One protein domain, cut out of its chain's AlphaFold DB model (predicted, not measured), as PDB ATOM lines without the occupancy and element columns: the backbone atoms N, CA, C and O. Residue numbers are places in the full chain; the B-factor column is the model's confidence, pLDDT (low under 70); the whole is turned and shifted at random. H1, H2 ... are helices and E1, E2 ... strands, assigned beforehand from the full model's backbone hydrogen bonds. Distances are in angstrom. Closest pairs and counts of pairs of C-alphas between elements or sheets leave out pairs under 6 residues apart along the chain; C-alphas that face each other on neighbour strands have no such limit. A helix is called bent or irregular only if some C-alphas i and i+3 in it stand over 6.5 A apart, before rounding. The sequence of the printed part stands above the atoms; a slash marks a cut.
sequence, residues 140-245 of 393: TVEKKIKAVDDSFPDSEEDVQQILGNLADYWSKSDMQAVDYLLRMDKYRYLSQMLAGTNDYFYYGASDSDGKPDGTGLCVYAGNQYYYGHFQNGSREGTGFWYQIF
ATOM      1  N   THR A 140     146.424 258.831 334.541       67.62
ATOM      2  CA  THR A 140     146.016 257.447 334.823       67.62
ATOM      3  C   THR A 140     146.360 256.520 333.660       67.62
ATOM      4  O   THR A 140     146.860 255.419 333.890       67.62
ATOM      5  N   VAL A 141     146.134 256.971 332.424       73.06
ATOM      6  CA  VAL A 141     146.487 256.241 331.195       73.06
ATOM      7  C   VAL A 141     148.006 256.108 331.060       73.06
ATOM      8  O   VAL A 141     148.509 255.001 330.895       73.06
ATOM      9  N   GLU A 142     148.750 257.192 331.285       71.31
ATOM     10  CA  GLU A 142     150.218 257.205 331.316       71.31
ATOM     11  C   GLU A 142     150.778 256.140 332.268       71.31
ATOM     12  O   GLU A 142     151.686 255.395 331.915       71.31
ATOM     13  N   LYS A 143     150.213 256.004 333.475       72.25
ATOM     14  CA  LYS A 143     150.657 254.978 334.430       72.25
ATOM     15  C   LYS A 143     150.465 253.549 333.904       72.25
ATOM     16  O   LYS A 143     151.251 252.680 334.270       72.25
ATOM     17  N   LYS A 144     149.445 253.304 333.075       73.69
ATOM     18  CA  LYS A 144     149.205 251.998 332.440       73.69
ATOM     19  C   LYS A 144     150.158 251.738 331.268       73.69
ATOM     20  O   LYS A 144     150.532 250.592 331.059       73.69
ATOM     21  N   ILE A 145     150.549 252.788 330.543       75.38
ATOM     22  CA  ILE A 145     151.345 252.708 329.305       75.38
ATOM     23  C   ILE A 145     152.860 252.855 329.564       75.38
ATOM     24  O   ILE A 145     153.667 252.507 328.715       75.38
ATOM     25  N   LYS A 146     153.272 253.274 330.769       57.88
ATOM     26  CA  LYS A 146     154.654 253.594 331.205       57.88
ATOM     27  C   LYS A 146     155.767 252.549 330.990       57.88
ATOM     28  O   LYS A 146     156.901 252.809 331.378       57.88
ATOM     29  N   ALA A 147     155.474 251.388 330.413       56.88
ATOM     30  CA  ALA A 147     156.473 250.405 329.992       56.88
ATOM     31  C   ALA A 147     156.920 250.571 328.525       56.88
ATOM     32  O   ALA A 147     157.735 249.785 328.050       56.88
ATOM     33  N   VAL A 148     156.375 251.549 327.800       60.12
ATOM     34  CA  VAL A 148     156.707 251.789 326.396       60.12
ATOM     35  C   VAL A 148     157.986 252.630 326.303       60.12
ATOM     36  O   VAL A 148     158.071 253.691 326.910       60.12
ATOM     37  N   ASP A 149     158.976 252.143 325.551       69.62
ATOM     38  CA  ASP A 149     160.198 252.885 325.216       69.62
ATOM     39  C   ASP A 149     159.853 254.200 324.492       69.62
ATOM     40  O   ASP A 149     159.087 254.190 323.527       69.62
ATOM     41  N   ASP A 150     160.391 255.320 324.976       70.75
ATOM     42  CA  ASP A 150     160.165 256.674 324.445       70.75
ATOM     43  C   ASP A 150     161.210 257.095 323.401       70.75
ATOM     44  O   ASP A 150     161.201 258.235 322.933       70.75
ATOM     45  N   SER A 151     162.107 256.185 323.019       81.81
ATOM     46  CA  SER A 151     163.048 256.407 321.928       81.81
ATOM     47  C   SER A 151     162.330 256.736 320.608       81.81
ATOM     48  O   SER A 151     161.230 256.256 320.304       81.81
ATOM     49  N   PHE A 152     162.956 257.614 319.821       87.12
ATOM     50  CA  PHE A 152     162.535 257.848 318.444       87.12
ATOM     51  C   PHE A 152     162.947 256.651 317.580       87.12
ATOM     52  O   PHE A 152     164.033 256.116 317.801       87.12
ATOM     53  N   PRO A 153     162.131 256.265 316.584       89.69
ATOM     54  CA  PRO A 153     162.462 255.156 315.698       89.69
ATOM     55  C   PRO A 153     163.746 255.451 314.920       89.69
ATOM     56  O   PRO A 153     163.872 256.517 314.304       89.69
ATOM     57  N   ASP A 154     164.675 254.496 314.917       89.38
ATOM     58  CA  ASP A 154     165.930 254.561 314.165       89.38
ATOM     59  C   ASP A 154     166.017 253.517 313.038       89.38
ATOM     60  O   ASP A 154     166.920 253.587 312.197       89.38
ATOM     61  N   SER A 155     165.032 252.617 312.970       89.50
ATOM     62  CA  SER A 155     164.927 251.520 312.008       89.50
ATOM     63  C   SER A 155     163.495 251.328 311.486       89.50
ATOM     64  O   SER A 155     162.539 251.930 311.979       89.50
ATOM     65  N   GLU A 156     163.325 250.502 310.447       88.06
ATOM     66  CA  GLU A 156     161.989 250.126 309.957       88.06
ATOM     67  C   GLU A 156     161.254 249.231 310.965       88.06
ATOM     68  O   GLU A 156     160.038 249.349 311.130       88.06
ATOM     69  N   GLU A 157     161.990 248.377 311.675       91.00
ATOM     70  CA  GLU A 157     161.472 247.519 312.735       91.00
ATOM     71  C   GLU A 157     160.868 248.333 313.887       91.00
ATOM     72  O   GLU A 157     159.777 247.997 314.355       91.00
ATOM     73  N   ASP A 158     161.501 249.443 314.284       91.81
ATOM     74  CA  ASP A 158     160.949 250.334 315.313       91.81
ATOM     75  C   ASP A 158     159.640 250.972 314.862       91.81
ATOM     76  O   ASP A 158     158.684 251.045 315.634       91.81
ATOM     77  N   VAL A 159     159.568 251.415 313.599       94.00
ATOM     78  CA  VAL A 159     158.329 251.970 313.038       94.00
ATOM     79  C   VAL A 159     157.220 250.924 313.124       94.00
ATOM     80  O   VAL A 159     156.141 251.225 313.632       94.00
ATOM     81  N   GLN A 160     157.485 249.684 312.702       94.44
ATOM     82  CA  GLN A 160     156.500 248.601 312.766       94.44
ATOM     83  C   GLN A 160     156.087 248.269 314.206       94.44
ATOM     84  O   GLN A 160     154.904 248.045 314.462       94.44
ATOM     85  N   GLN A 161     157.011 248.300 315.170       92.56
ATOM     86  CA  GLN A 161     156.684 248.095 316.583       92.56
ATOM     87  C   GLN A 161     155.823 249.235 317.149       92.56
ATOM     88  O   GLN A 161     154.854 248.984 317.870       92.56
ATOM     89  N   ILE A 162     156.151 250.488 316.821       92.62
ATOM     90  CA  ILE A 162     155.385 251.670 317.233       92.62
ATOM     91  C   ILE A 162     153.960 251.594 316.673       92.62
ATOM     92  O   ILE A 162     152.999 251.736 317.429       92.62
ATOM     93  N   LEU A 163     153.813 251.320 315.373       95.81
ATOM     94  CA  LEU A 163     152.501 251.200 314.741       95.81
ATOM     95  C   LEU A 163     151.706 250.001 315.262       95.81
ATOM     96  O   LEU A 163     150.519 250.146 315.539       95.81
ATOM     97  N   GLY A 164     152.353 248.851 315.458       95.69
ATOM     98  CA  GLY A 164     151.709 247.658 316.003       95.69
ATOM     99  C   GLY A 164     151.158 247.875 317.412       95.69
ATOM    100  O   GLY A 164     150.030 247.482 317.699       95.69
ATOM    101  N   ASN A 165     151.898 248.581 318.274       93.44
ATOM    102  CA  ASN A 165     151.420 248.942 319.611       93.44
ATOM    103  C   ASN A 165     150.169 249.834 319.553       93.44
ATOM    104  O   ASN A 165     149.215 249.614 320.297       93.44
ATOM    105  N   LEU A 166     150.157 250.835 318.672       94.94
ATOM    106  CA  LEU A 166     148.999 251.711 318.487       94.94
ATOM    107  C   LEU A 166     147.797 250.955 317.906       94.94
ATOM    108  O   LEU A 166     146.684 251.111 318.409       94.94
ATOM    109  N   ALA A 167     148.023 250.103 316.905       96.44
ATOM    110  CA  ALA A 167     146.991 249.265 316.305       96.44
ATOM    111  C   ALA A 167     146.366 248.293 317.325       96.44
ATOM    112  O   ALA A 167     145.153 248.093 317.303       96.44
ATOM    113  N   ASP A 168     147.150 247.743 318.260       95.88
ATOM    114  CA  ASP A 168     146.649 246.858 319.320       95.88
ATOM    115  C   ASP A 168     145.624 247.564 320.226       95.88
ATOM    116  O   ASP A 168     144.531 247.035 320.450       95.88
ATOM    117  N   TYR A 169     145.915 248.785 320.687       94.38
ATOM    118  CA  TYR A 169     144.955 249.572 321.473       94.38
ATOM    119  C   TYR A 169     143.737 250.002 320.655       94.38
ATOM    120  O   TYR A 169     142.609 249.944 321.154       94.38
ATOM    121  N   TRP A 170     143.944 250.390 319.394       94.12
ATOM    122  CA  TRP A 170     142.857 250.815 318.513       94.12
ATOM    123  C   TRP A 170     141.881 249.674 318.215       94.12
ATOM    124  O   TRP A 170     140.669 249.856 318.326       94.12
ATOM    125  N   SER A 171     142.399 248.471 317.949       94.50
ATOM    126  CA  SER A 171     141.596 247.264 317.701       94.50
ATOM    127  C   SER A 171     140.698 246.877 318.884       94.50
ATOM    128  O   SER A 171     139.638 246.285 318.703       94.50
ATOM    129  N   LYS A 172     141.097 247.257 320.105       93.06
ATOM    130  CA  LYS A 172     140.351 247.036 321.356       93.06
ATOM    131  C   LYS A 172     139.422 248.198 321.708       93.06
ATOM    132  O   LYS A 172     138.821 248.187 322.782       93.06
ATOM    133  N   SER A 173     139.336 249.207 320.839       87.81
ATOM    134  CA  SER A 173     138.590 250.449 321.063       87.81
ATOM    135  C   SER A 173     139.011 251.199 322.337       87.81
ATOM    136  O   SER A 173     138.216 251.942 322.915       87.81
ATOM    137  N   ASP A 174     140.264 251.041 322.785       89.88
ATOM    138  CA  ASP A 174     140.811 251.807 323.911       89.88
ATOM    139  C   ASP A 174     141.235 253.202 323.428       89.88
ATOM    140  O   ASP A 174     142.418 253.528 323.315       89.88
ATOM    141  N   MET A 175     140.243 254.038 323.114       88.25
ATOM    142  CA  MET A 175     140.477 255.366 322.535       88.25
ATOM    143  C   MET A 175     141.227 256.309 323.481       88.25
ATOM    144  O   MET A 175     141.846 257.267 323.029       88.25
ATOM    145  N   GLN A 176     141.225 256.028 324.788       85.94
ATOM    146  CA  GLN A 176     142.036 256.773 325.750       85.94
ATOM    147  C   GLN A 176     143.523 256.457 325.588       85.94
ATOM    148  O   GLN A 176     144.348 257.369 325.643       85.94
ATOM    149  N   ALA A 177     143.869 255.183 325.390       88.50
ATOM    150  CA  ALA A 177     145.233 254.786 325.076       88.50
ATOM    151  C   ALA A 177     145.653 255.280 323.686       88.50
ATOM    152  O   ALA A 177     146.748 255.821 323.561       88.50
ATOM    153  N   VAL A 178     144.780 255.174 322.678       91.62
ATOM    154  CA  VAL A 178     145.031 255.713 321.328       91.62
ATOM    155  C   VAL A 178     145.334 257.209 321.393       91.62
ATOM    156  O   VAL A 178     146.414 257.616 320.976       91.62
ATOM    157  N   ASP A 179     144.448 258.022 321.979       88.75
ATOM    158  CA  ASP A 179     144.667 259.469 322.116       88.75
ATOM    159  C   ASP A 179     145.971 259.782 322.861       88.75
ATOM    160  O   ASP A 179     146.741 260.648 322.442       88.75
ATOM    161  N   TYR A 180     146.259 259.049 323.941       87.38
ATOM    162  CA  TYR A 180     147.502 259.217 324.684       87.38
ATOM    163  C   TYR A 180     148.734 258.942 323.814       87.38
ATOM    164  O   TYR A 180     149.637 259.777 323.771       87.38
ATOM    165  N   LEU A 181     148.762 257.804 323.112       90.44
ATOM    166  CA  LEU A 181     149.874 257.401 322.251       90.44
ATOM    167  C   LEU A 181     150.085 258.399 321.110       90.44
ATOM    168  O   LEU A 181     151.203 258.871 320.920       90.44
ATOM    169  N   LEU A 182     149.022 258.792 320.406       91.12
ATOM    170  CA  LEU A 182     149.099 259.728 319.278       91.12
ATOM    171  C   LEU A 182     149.669 261.107 319.659       91.12
ATOM    172  O   LEU A 182     150.178 261.828 318.798       91.12
ATOM    173  N   ARG A 183     149.609 261.479 320.944       86.44
ATOM    174  CA  ARG A 183     150.181 262.726 321.479       86.44
ATOM    175  C   ARG A 183     151.625 262.591 321.965       86.44
ATOM    176  O   ARG A 183     152.248 263.610 322.256       86.44
ATOM    177  N   MET A 184     152.173 261.380 322.055       86.81
ATOM    178  CA  MET A 184     153.579 261.180 322.417       86.81
ATOM    179  C   MET A 184     154.501 261.592 321.263       86.81
ATOM    180  O   MET A 184     154.171 261.429 320.084       86.81
ATOM    181  N   ASP A 185     155.690 262.093 321.605       87.00
ATOM    182  CA  ASP A 185     156.634 262.674 320.643       87.00
ATOM    183  C   ASP A 185     156.993 261.723 319.507       87.00
ATOM    184  O   ASP A 185     157.000 262.135 318.352       87.00
ATOM    185  N   LYS A 186     157.207 260.439 319.799       88.56
ATOM    186  CA  LYS A 186     157.582 259.453 318.781       88.56
ATOM    187  C   LYS A 186     156.510 259.197 317.716       88.56
ATOM    188  O   LYS A 186     156.859 259.009 316.555       88.56
ATOM    189  N   TYR A 187     155.220 259.237 318.062       90.56
ATOM    190  CA  TYR A 187     154.140 259.053 317.079       90.56
ATOM    191  C   TYR A 187     153.985 260.297 316.206       90.56
ATOM    192  O   TYR A 187     153.877 260.199 314.985       90.56
ATOM    193  N   ARG A 188     154.079 261.482 316.817       89.38
ATOM    194  CA  ARG A 188     154.081 262.753 316.078       89.38
ATOM    195  C   ARG A 188     155.305 262.884 315.184       89.38
ATOM    196  O   ARG A 188     155.196 263.395 314.076       89.38
ATOM    197  N   TYR A 189     156.451 262.384 315.634       91.06
ATOM    198  CA  TYR A 189     157.674 262.350 314.847       91.06
ATOM    199  C   TYR A 189     157.500 261.531 313.564       91.06
ATOM    200  O   TYR A 189     157.883 262.021 312.504       91.06
ATOM    201  N   LEU A 190     156.825 260.371 313.606       93.19
ATOM    202  CA  LEU A 190     156.471 259.628 312.384       93.19
ATOM    203  C   LEU A 190     155.691 260.505 311.397       93.19
ATOM    204  O   LEU A 190     156.038 260.576 310.222       93.19
ATOM    205  N   SER A 191     154.673 261.227 311.865       92.50
ATOM    206  CA  SER A 191     153.911 262.130 310.998       92.50
ATOM    207  C   SER A 191     154.749 263.302 310.463       92.50
ATOM    208  O   SER A 191     154.623 263.688 309.300       92.50
ATOM    209  N   GLN A 192     155.647 263.858 311.278       90.94
ATOM    210  CA  GLN A 192     156.547 264.945 310.875       90.94
ATOM    211  C   GLN A 192     157.562 264.505 309.817       90.94
ATOM    212  O   GLN A 192     157.873 265.290 308.923       90.94
ATOM    213  N   MET A 193     158.033 263.254 309.862       90.94
ATOM    214  CA  MET A 193     158.910 262.692 308.826       90.94
ATOM    215  C   MET A 193     158.261 262.684 307.436       90.94
ATOM    216  O   MET A 193     158.968 262.695 306.432       90.94
ATOM    217  N   LEU A 194     156.927 262.681 307.377       92.00
ATOM    218  CA  LEU A 194     156.147 262.681 306.141       92.00
ATOM    219  C   LEU A 194     155.810 264.101 305.656       92.00
ATOM    220  O   LEU A 194     155.182 264.260 304.607       92.00
ATOM    221  N   ALA A 195     156.200 265.150 306.391       89.00
ATOM    222  CA  ALA A 195     155.848 266.528 306.063       89.00
ATOM    223  C   ALA A 195     156.298 266.917 304.641       89.00
ATOM    224  O   ALA A 195     157.463 266.788 304.272       89.00
ATOM    225  N   GLY A 196     155.358 267.434 303.844       85.75
ATOM    226  CA  GLY A 196     155.602 267.813 302.448       85.75
ATOM    227  C   GLY A 196     155.610 266.644 301.456       85.75
ATOM    228  O   GLY A 196     155.912 266.861 300.283       85.75
ATOM    229  N   THR A 197     155.270 265.433 301.902       87.44
ATOM    230  CA  THR A 197     155.112 264.239 301.061       87.44
ATOM    231  C   THR A 197     153.653 263.774 301.046       87.44
ATOM    232  O   THR A 197     152.857 264.194 301.885       87.44
ATOM    233  N   ASN A 198     153.331 262.879 300.112       84.00
ATOM    234  CA  ASN A 198     152.100 262.082 300.138       84.00
ATOM    235  C   ASN A 198     152.391 260.630 300.568       84.00
ATOM    236  O   ASN A 198     151.609 259.728 300.272       84.00
ATOM    237  N   ASP A 199     153.554 260.397 301.183       89.31
ATOM    238  CA  ASP A 199     153.931 259.087 301.693       89.31
ATOM    239  C   ASP A 199     153.211 258.826 303.025       89.31
ATOM    240  O   ASP A 199     152.708 259.739 303.689       89.31
ATOM    241  N   TYR A 200     153.187 257.561 303.431       93.56
ATOM    242  CA  TYR A 200     152.608 257.118 304.690       93.56
ATOM    243  C   TYR A 200     153.411 255.970 305.291       93.56
ATOM    244  O   TYR A 200     154.153 255.271 304.596       93.56
ATOM    245  N   PHE A 201     153.230 255.760 306.592       95.75
ATOM    246  CA  PHE A 201     153.606 254.508 307.238       95.75
ATOM    247  C   PHE A 201     152.366 253.643 307.429       95.75
ATOM    248  O   PHE A 201     151.325 254.155 307.839       95.75
ATOM    249  N   TYR A 202     152.494 252.345 307.157       96.06
ATOM    250  CA  TYR A 202     151.397 251.387 307.243       96.06
ATOM    251  C   TYR A 202     151.758 250.186 308.120       96.06
ATOM    252  O   TYR A 202     152.892 249.695 308.085       96.06
ATOM    253  N   TYR A 203     150.771 249.719 308.881       97.44
ATOM    254  CA  TYR A 203     150.792 248.471 309.636       97.44
ATOM    255  C   TYR A 203     149.501 247.695 309.360       97.44
ATOM    256  O   TYR A 203     148.411 248.161 309.696       97.44
ATOM    257  N   GLY A 204     149.622 246.519 308.746       96.19
ATOM    258  CA  GLY A 204     148.492 245.671 308.364       96.19
ATOM    259  C   GLY A 204     148.846 244.729 307.216       96.19
ATOM    260  O   GLY A 204     150.007 244.630 306.814       96.19
ATOM    261  N   ALA A 205     147.840 244.026 306.699       94.25
ATOM    262  CA  ALA A 205     148.007 243.137 305.556       94.25
ATOM    263  C   ALA A 205     148.150 243.923 304.242       94.25
ATOM    264  O   ALA A 205     147.792 245.095 304.130       94.25
ATOM    265  N   SER A 206     148.735 243.291 303.230       93.94
ATOM    266  CA  SER A 206     148.880 243.909 301.915       93.94
ATOM    267  C   SER A 206     148.505 242.947 300.803       93.94
ATOM    268  O   SER A 206     148.669 241.734 300.946       93.94
ATOM    269  N   ASP A 207     148.021 243.499 299.694       92.81
ATOM    270  CA  ASP A 207     147.749 242.740 298.479       92.81
ATOM    271  C   ASP A 207     149.050 242.262 297.794       92.81
ATOM    272  O   ASP A 207     150.173 242.534 298.234       92.81
ATOM    273  N   SER A 208     148.909 241.545 296.675       92.81
ATOM    274  CA  SER A 208     150.046 241.029 295.900       92.81
ATOM    275  C   SER A 208     150.941 242.109 295.285       92.81
ATOM    276  O   SER A 208     152.080 241.817 294.925       92.81
ATOM    277  N   ASP A 209     150.427 243.331 295.140       90.94
ATOM    278  CA  ASP A 209     151.171 244.486 294.639       90.94
ATOM    279  C   ASP A 209     151.862 245.250 295.781       90.94
ATOM    280  O   ASP A 209     152.519 246.267 295.536       90.94
ATOM    281  N   GLY A 210     151.704 244.779 297.024       89.94
ATOM    282  CA  GLY A 210     152.089 245.514 298.210       89.94
ATOM    283  C   GLY A 210     151.280 246.799 298.299       89.94
ATOM    284  O   GLY A 210     151.850 247.877 298.224       89.94
ATOM    285  N   LYS A 211     149.957 246.727 298.413       92.00
ATOM    286  CA  LYS A 211     149.086 247.851 298.800       92.00
ATOM    287  C   LYS A 211     148.332 247.494 300.073       92.00
ATOM    288  O   LYS A 211     148.020 246.316 300.221       92.00
ATOM    289  N   PRO A 212     148.004 248.459 300.951       95.62
ATOM    290  CA  PRO A 212     147.108 248.209 302.076       95.62
ATOM    291  C   PRO A 212     145.850 247.451 301.643       95.62
ATOM    292  O   PRO A 212     145.145 247.893 300.732       95.62
ATOM    293  N   ASP A 213     145.583 246.316 302.281       96.19
ATOM    294  CA  ASP A 213     144.415 245.488 301.987       96.19
ATOM    295  C   ASP A 213     143.932 244.799 303.267       96.19
ATOM    296  O   ASP A 213     144.728 244.250 304.032       96.19
ATOM    297  N   GLY A 214     142.630 244.871 303.536       96.50
ATOM    298  CA  GLY A 214     142.053 244.477 304.819       96.50
ATOM    299  C   GLY A 214     142.222 245.546 305.905       96.50
ATOM    300  O   GLY A 214     142.407 246.729 305.628       96.50
ATOM    301  N   THR A 215     142.115 245.150 307.174       97.62
ATOM    302  CA  THR A 215     142.197 246.088 308.306       97.62
ATOM    303  C   THR A 215     143.644 246.474 308.611       97.62
ATOM    304  O   THR A 215     144.494 245.605 308.807       97.62
ATOM    305  N   GLY A 216     143.919 247.774 308.738       97.31
ATOM    306  CA  GLY A 216     145.244 248.271 309.109       97.31
ATOM    307  C   GLY A 216     145.243 249.694 309.663       97.31
ATOM    308  O   GLY A 216     144.204 250.346 309.763       97.31
ATOM    309  N   LEU A 217     146.437 250.158 310.031       98.25
ATOM    310  CA  LEU A 217     146.729 251.495 310.543       98.25
ATOM    311  C   LEU A 217     147.627 252.247 309.551       98.25
ATOM    312  O   LEU A 217     148.715 251.767 309.232       98.25
ATOM    313  N   CYS A 218     147.221 253.449 309.146       96.62
ATOM    314  CA  CYS A 218     148.053 254.404 308.412       96.62
ATOM    315  C   CYS A 218     148.397 255.627 309.268       96.62
ATOM    316  O   CYS A 218     147.538 256.177 309.964       96.62
ATOM    317  N   VAL A 219     149.638 256.100 309.133       96.50
ATOM    318  CA  VAL A 219     150.100 257.417 309.591       96.50
ATOM    319  C   VAL A 219     150.441 258.261 308.374       96.50
ATOM    320  O   VAL A 219     151.272 257.858 307.562       96.50
ATOM    321  N   TYR A 220     149.843 259.444 308.291       94.44
ATOM    322  CA  TYR A 220     150.091 260.429 307.243       94.44
ATOM    323  C   TYR A 220     150.774 261.672 307.821       94.44
ATOM    324  O   TYR A 220     150.888 261.840 309.039       94.44
ATOM    325  N   ALA A 221     151.197 262.581 306.944       91.44
ATOM    326  CA  ALA A 221     151.642 263.912 307.342       91.44
ATOM    327  C   ALA A 221     150.533 264.707 308.066       91.44
ATOM    328  O   ALA A 221     149.339 264.489 307.862       91.44
ATOM    329  N   GLY A 222     150.929 265.680 308.892       89.44
ATOM    330  CA  GLY A 222     149.986 266.604 309.539       89.44
ATOM    331  C   GLY A 222     149.197 266.003 310.707       89.44
ATOM    332  O   GLY A 222     148.053 266.396 310.931       89.44
ATOM    333  N   ASN A 223     149.812 265.063 311.430       92.38
ATOM    334  CA  ASN A 223     149.258 264.294 312.545       92.38
ATOM    335  C   ASN A 223     147.903 263.661 312.212       92.38
ATOM    336  O   ASN A 223     146.971 263.753 313.012       92.38
ATOM    337  N   GLN A 224     147.796 263.067 311.023       94.50
ATOM    338  CA  GLN A 224     146.605 262.350 310.582       94.50
ATOM    339  C   GLN A 224     146.843 260.848 310.636       94.50
ATOM    340  O   GLN A 224     147.862 260.342 310.162       94.50
ATOM    341  N   TYR A 225     145.867 260.144 311.186       96.44
ATOM    342  CA  TYR A 225     145.909 258.713 311.428       96.44
ATOM    343  C   TYR A 225     144.608 258.095 310.929       96.44
ATOM    344  O   TYR A 225     143.545 258.706 311.051       96.44
ATOM    345  N   TYR A 226     144.680 256.890 310.379       97.62
ATOM    346  CA  TYR A 226     143.499 256.111 310.019       97.62
ATOM    347  C   TYR A 226     143.666 254.677 310.488       97.62
ATOM    348  O   TYR A 226     144.684 254.061 310.190       97.62
ATOM    349  N   TYR A 227     142.655 254.145 311.161       98.25
ATOM    350  CA  TYR A 227     142.549 252.727 311.469       98.25
ATOM    351  C   TYR A 227     141.230 252.192 310.932       98.25
ATOM    352  O   TYR A 227     140.159 252.666 311.316       98.25
ATOM    353  N   GLY A 228     141.290 251.206 310.052       97.81
ATOM    354  CA  GLY A 228     140.094 250.672 309.421       97.81
ATOM    355  C   GLY A 228     140.425 249.788 308.241       97.81
ATOM    356  O   GLY A 228     141.570 249.372 308.057       97.81
ATOM    357  N   HIS A 229     139.399 249.496 307.455       97.94
ATOM    358  CA  HIS A 229     139.528 248.629 306.302       97.94
ATOM    359  C   HIS A 229     140.086 249.389 305.084       97.94
ATOM    360  O   HIS A 229     139.848 250.587 304.894       97.94
ATOM    361  N   PHE A 230     140.881 248.674 304.294       97.50
ATOM    362  CA  PHE A 230     141.470 249.108 303.039       97.50
ATOM    363  C   PHE A 230     141.148 248.102 301.941       97.50
ATOM    364  O   PHE A 230     141.071 246.899 302.188       97.50
ATOM    365  N   GLN A 231     141.021 248.594 300.715       96.19
ATOM    366  CA  GLN A 231     140.954 247.766 299.522       96.19
ATOM    367  C   GLN A 231     141.849 248.366 298.441       96.19
ATOM    368  O   GLN A 231     141.701 249.535 298.081       96.19
ATOM    369  N   ASN A 232     142.777 247.567 297.905       93.06
ATOM    370  CA  ASN A 232     143.709 247.989 296.845       93.06
ATOM    371  C   ASN A 232     144.494 249.283 297.171       93.06
ATOM    372  O   ASN A 232     144.863 250.048 296.270       93.06
ATOM    373  N   GLY A 233     144.762 249.529 298.453       91.69
ATOM    374  CA  GLY A 233     145.440 250.717 298.961       91.69
ATOM    375  C   GLY A 233     144.552 251.916 299.283       91.69
ATOM    376  O   GLY A 233     145.080 252.909 299.749       91.69
ATOM    377  N   SER A 234     143.235 251.859 299.084       94.31
ATOM    378  CA  SER A 234     142.327 252.961 299.437       94.31
ATOM    379  C   SER A 234     141.503 252.628 300.674       94.31
ATOM    380  O   SER A 234     141.166 251.463 300.890       94.31
ATOM    381  N   ARG A 235     141.167 253.639 301.487       96.38
ATOM    382  CA  ARG A 235     140.245 253.464 302.622       96.38
ATOM    383  C   ARG A 235     138.861 253.095 302.090       96.38
ATOM    384  O   ARG A 235     138.312 253.820 301.260       96.38
ATOM    385  N   GLU A 236     138.327 251.981 302.573       97.12
ATOM    386  CA  GLU A 236     137.108 251.355 302.055       97.12
ATOM    387  C   GLU A 236     136.406 250.597 303.184       97.12
ATOM    388  O   GLU A 236     137.070 249.914 303.963       97.12
ATOM    389  N   GLY A 237     135.076 250.649 303.260       97.69
ATOM    390  CA  GLY A 237     134.313 250.011 304.334       97.69
ATOM    391  C   GLY A 237     134.334 250.843 305.615       97.69
ATOM    392  O   GLY A 237     134.222 252.059 305.564       97.69
ATOM    393  N   THR A 238     134.442 250.223 306.788       96.69
ATOM    394  CA  THR A 238     134.397 250.962 308.061       96.69
ATOM    395  C   THR A 238     135.795 251.365 308.536       96.69
ATOM    396  O   THR A 238     136.735 250.565 308.494       96.69
ATOM    397  N   GLY A 239     135.925 252.586 309.059       96.94
ATOM    398  CA  GLY A 239     137.184 253.068 309.618       96.94
ATOM    399  C   GLY A 239     137.068 254.334 310.459       96.94
ATOM    400  O   GLY A 239     136.088 255.082 310.385       96.94
ATOM    401  N   PHE A 240     138.117 254.579 311.238       97.38
ATOM    402  CA  PHE A 240     138.281 255.727 312.118       97.38
ATOM    403  C   PHE A 240     139.457 256.577 311.634       97.38
ATOM    404  O   PHE A 240     140.601 256.123 311.634       97.38
ATOM    405  N   TRP A 241     139.197 257.835 311.285       97.25
ATOM    406  CA  TRP A 241     140.210 258.858 311.038       97.25
ATOM    407  C   TRP A 241     140.355 259.793 312.242       97.25
ATOM    408  O   TRP A 241     139.367 260.184 312.862       97.25
ATOM    409  N   TYR A 242     141.596 260.147 312.567       94.56
ATOM    410  CA  TYR A 242     141.953 260.975 313.715       94.56
ATOM    411  C   TYR A 242     143.014 261.990 313.295       94.56
ATOM    412  O   TYR A 242     144.104 261.609 312.873       94.56
ATOM    413  N   GLN A 243     142.730 263.278 313.459       92.75
ATOM    414  CA  GLN A 243     143.697 264.355 313.277       92.75
ATOM    415  C   GLN A 243     143.929 265.119 314.575       92.75
ATOM    416  O   GLN A 243     142.980 265.483 315.265       92.75
ATOM    417  N   ILE A 244     145.196 265.404 314.882       89.00
ATOM    418  CA  ILE A 244     145.596 266.177 316.065       89.00
ATOM    419  C   ILE A 244     146.165 267.535 315.651       89.00
ATOM    420  O   ILE A 244     147.117 267.613 314.874       89.00
ATOM    421  N   PHE A 245     145.634 268.606 316.241       83.81
ATOM    422  CA  PHE A 245     146.053 269.987 315.964       83.81
ATOM    423  C   PHE A 245     147.003 270.583 317.010       83.81
ATOM    424  O   PHE A 245     147.289 271.781 316.973       83.81
TER     425      PHE A 245
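AT A GLANCE: This is residues 140 to 245 of the 393 residues of an uncharacterized protein of Lachnospiraceae bacterium (UniProt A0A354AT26). Picture a twisted, sharply bent sheet of four strands with helices over one face: H2 crosses that face, H4 covers the sheet near the turn from E2 to E3, H3 packs on H2, and H1 packs on H3, away from the sheet. The printed part has 106 residues, with H1 H2 H3 H4 followed by E1 E2 E3 E4. The sheet runs E1 E2 E3 E4, all antiparallel, and the class is mixed, helices and strands. The whole is compact, with a radius of gyration of the C-alphas of 13.3 A and spans of 40 by 28 by 27 A.

HOW THE PARTS SIT: Begin with the sheet: E1, residues 201 to 206, E2, 212 to 220, E3, 224 to 231, and E4, 234 to 244, form a meander, each strand the antiparallel neighbour of the one before. Look for N 203 and O 217 at 2.9 A between E1 and E2, N 218 and O 226 at 2.8 A between E2 and E3, and N 227 and O 240 at 2.9 A between E3 and E4. E2 bends by 124 degrees at residue 215, E3 by 78 degrees at 228 and E4 by 120 degrees at 237. H2, residues 156 to 171, and H4, residues 185 to 193, are on one face, making two layers, helices on one face of a sheet. H2, at a height of 8.3 A, runs across the strands over E1 and, only just, E2 and E3, with 3 C-alphas on each of these two; the closest C-alphas of H2 and E1 are those of Leu 163 and Tyr 203, 6.0 A apart. H4 runs across the strands over E3 and, only just, E2, with 3 C-alphas on it; Ser 191 and Tyr 220 give the closest C-alphas of H4 and E2, at 5.6 A. H3, residues 175 to 182, forms a helical hairpin with H2, which touches it with residues 166 to 170 alone; the closest C-alphas are those of Trp 170 and Val 178, 6.1 A apart. H3 only grazes the sheet. H1, residues 140 to 145, touches H3, closest at the C-alphas of Val 141 and Ala 177, 6.4 A; it is not on the sheet. In H1, H2, H3 and H4 every O i to N i+4 pair is within hydrogen-bond range.

IN THESE COORDINATES: Find C-alpha 140 at (146.016, 257.447, 334.823), where H1 begins. H2 runs 22.0 A from C-alpha 156 at (161.989, 250.126, 309.957). E3 is 19.2 A long; E4 runs 21.5 A to C-alpha 244 at (145.596, 266.177, 316.065).

THE WHOLE: The two C-alphas farthest apart are those of Thr 140 and Asp 209, 42.5 A. The printed part has no cut and no long link. Confidence is under 70 at residues 140 and 146 to 149.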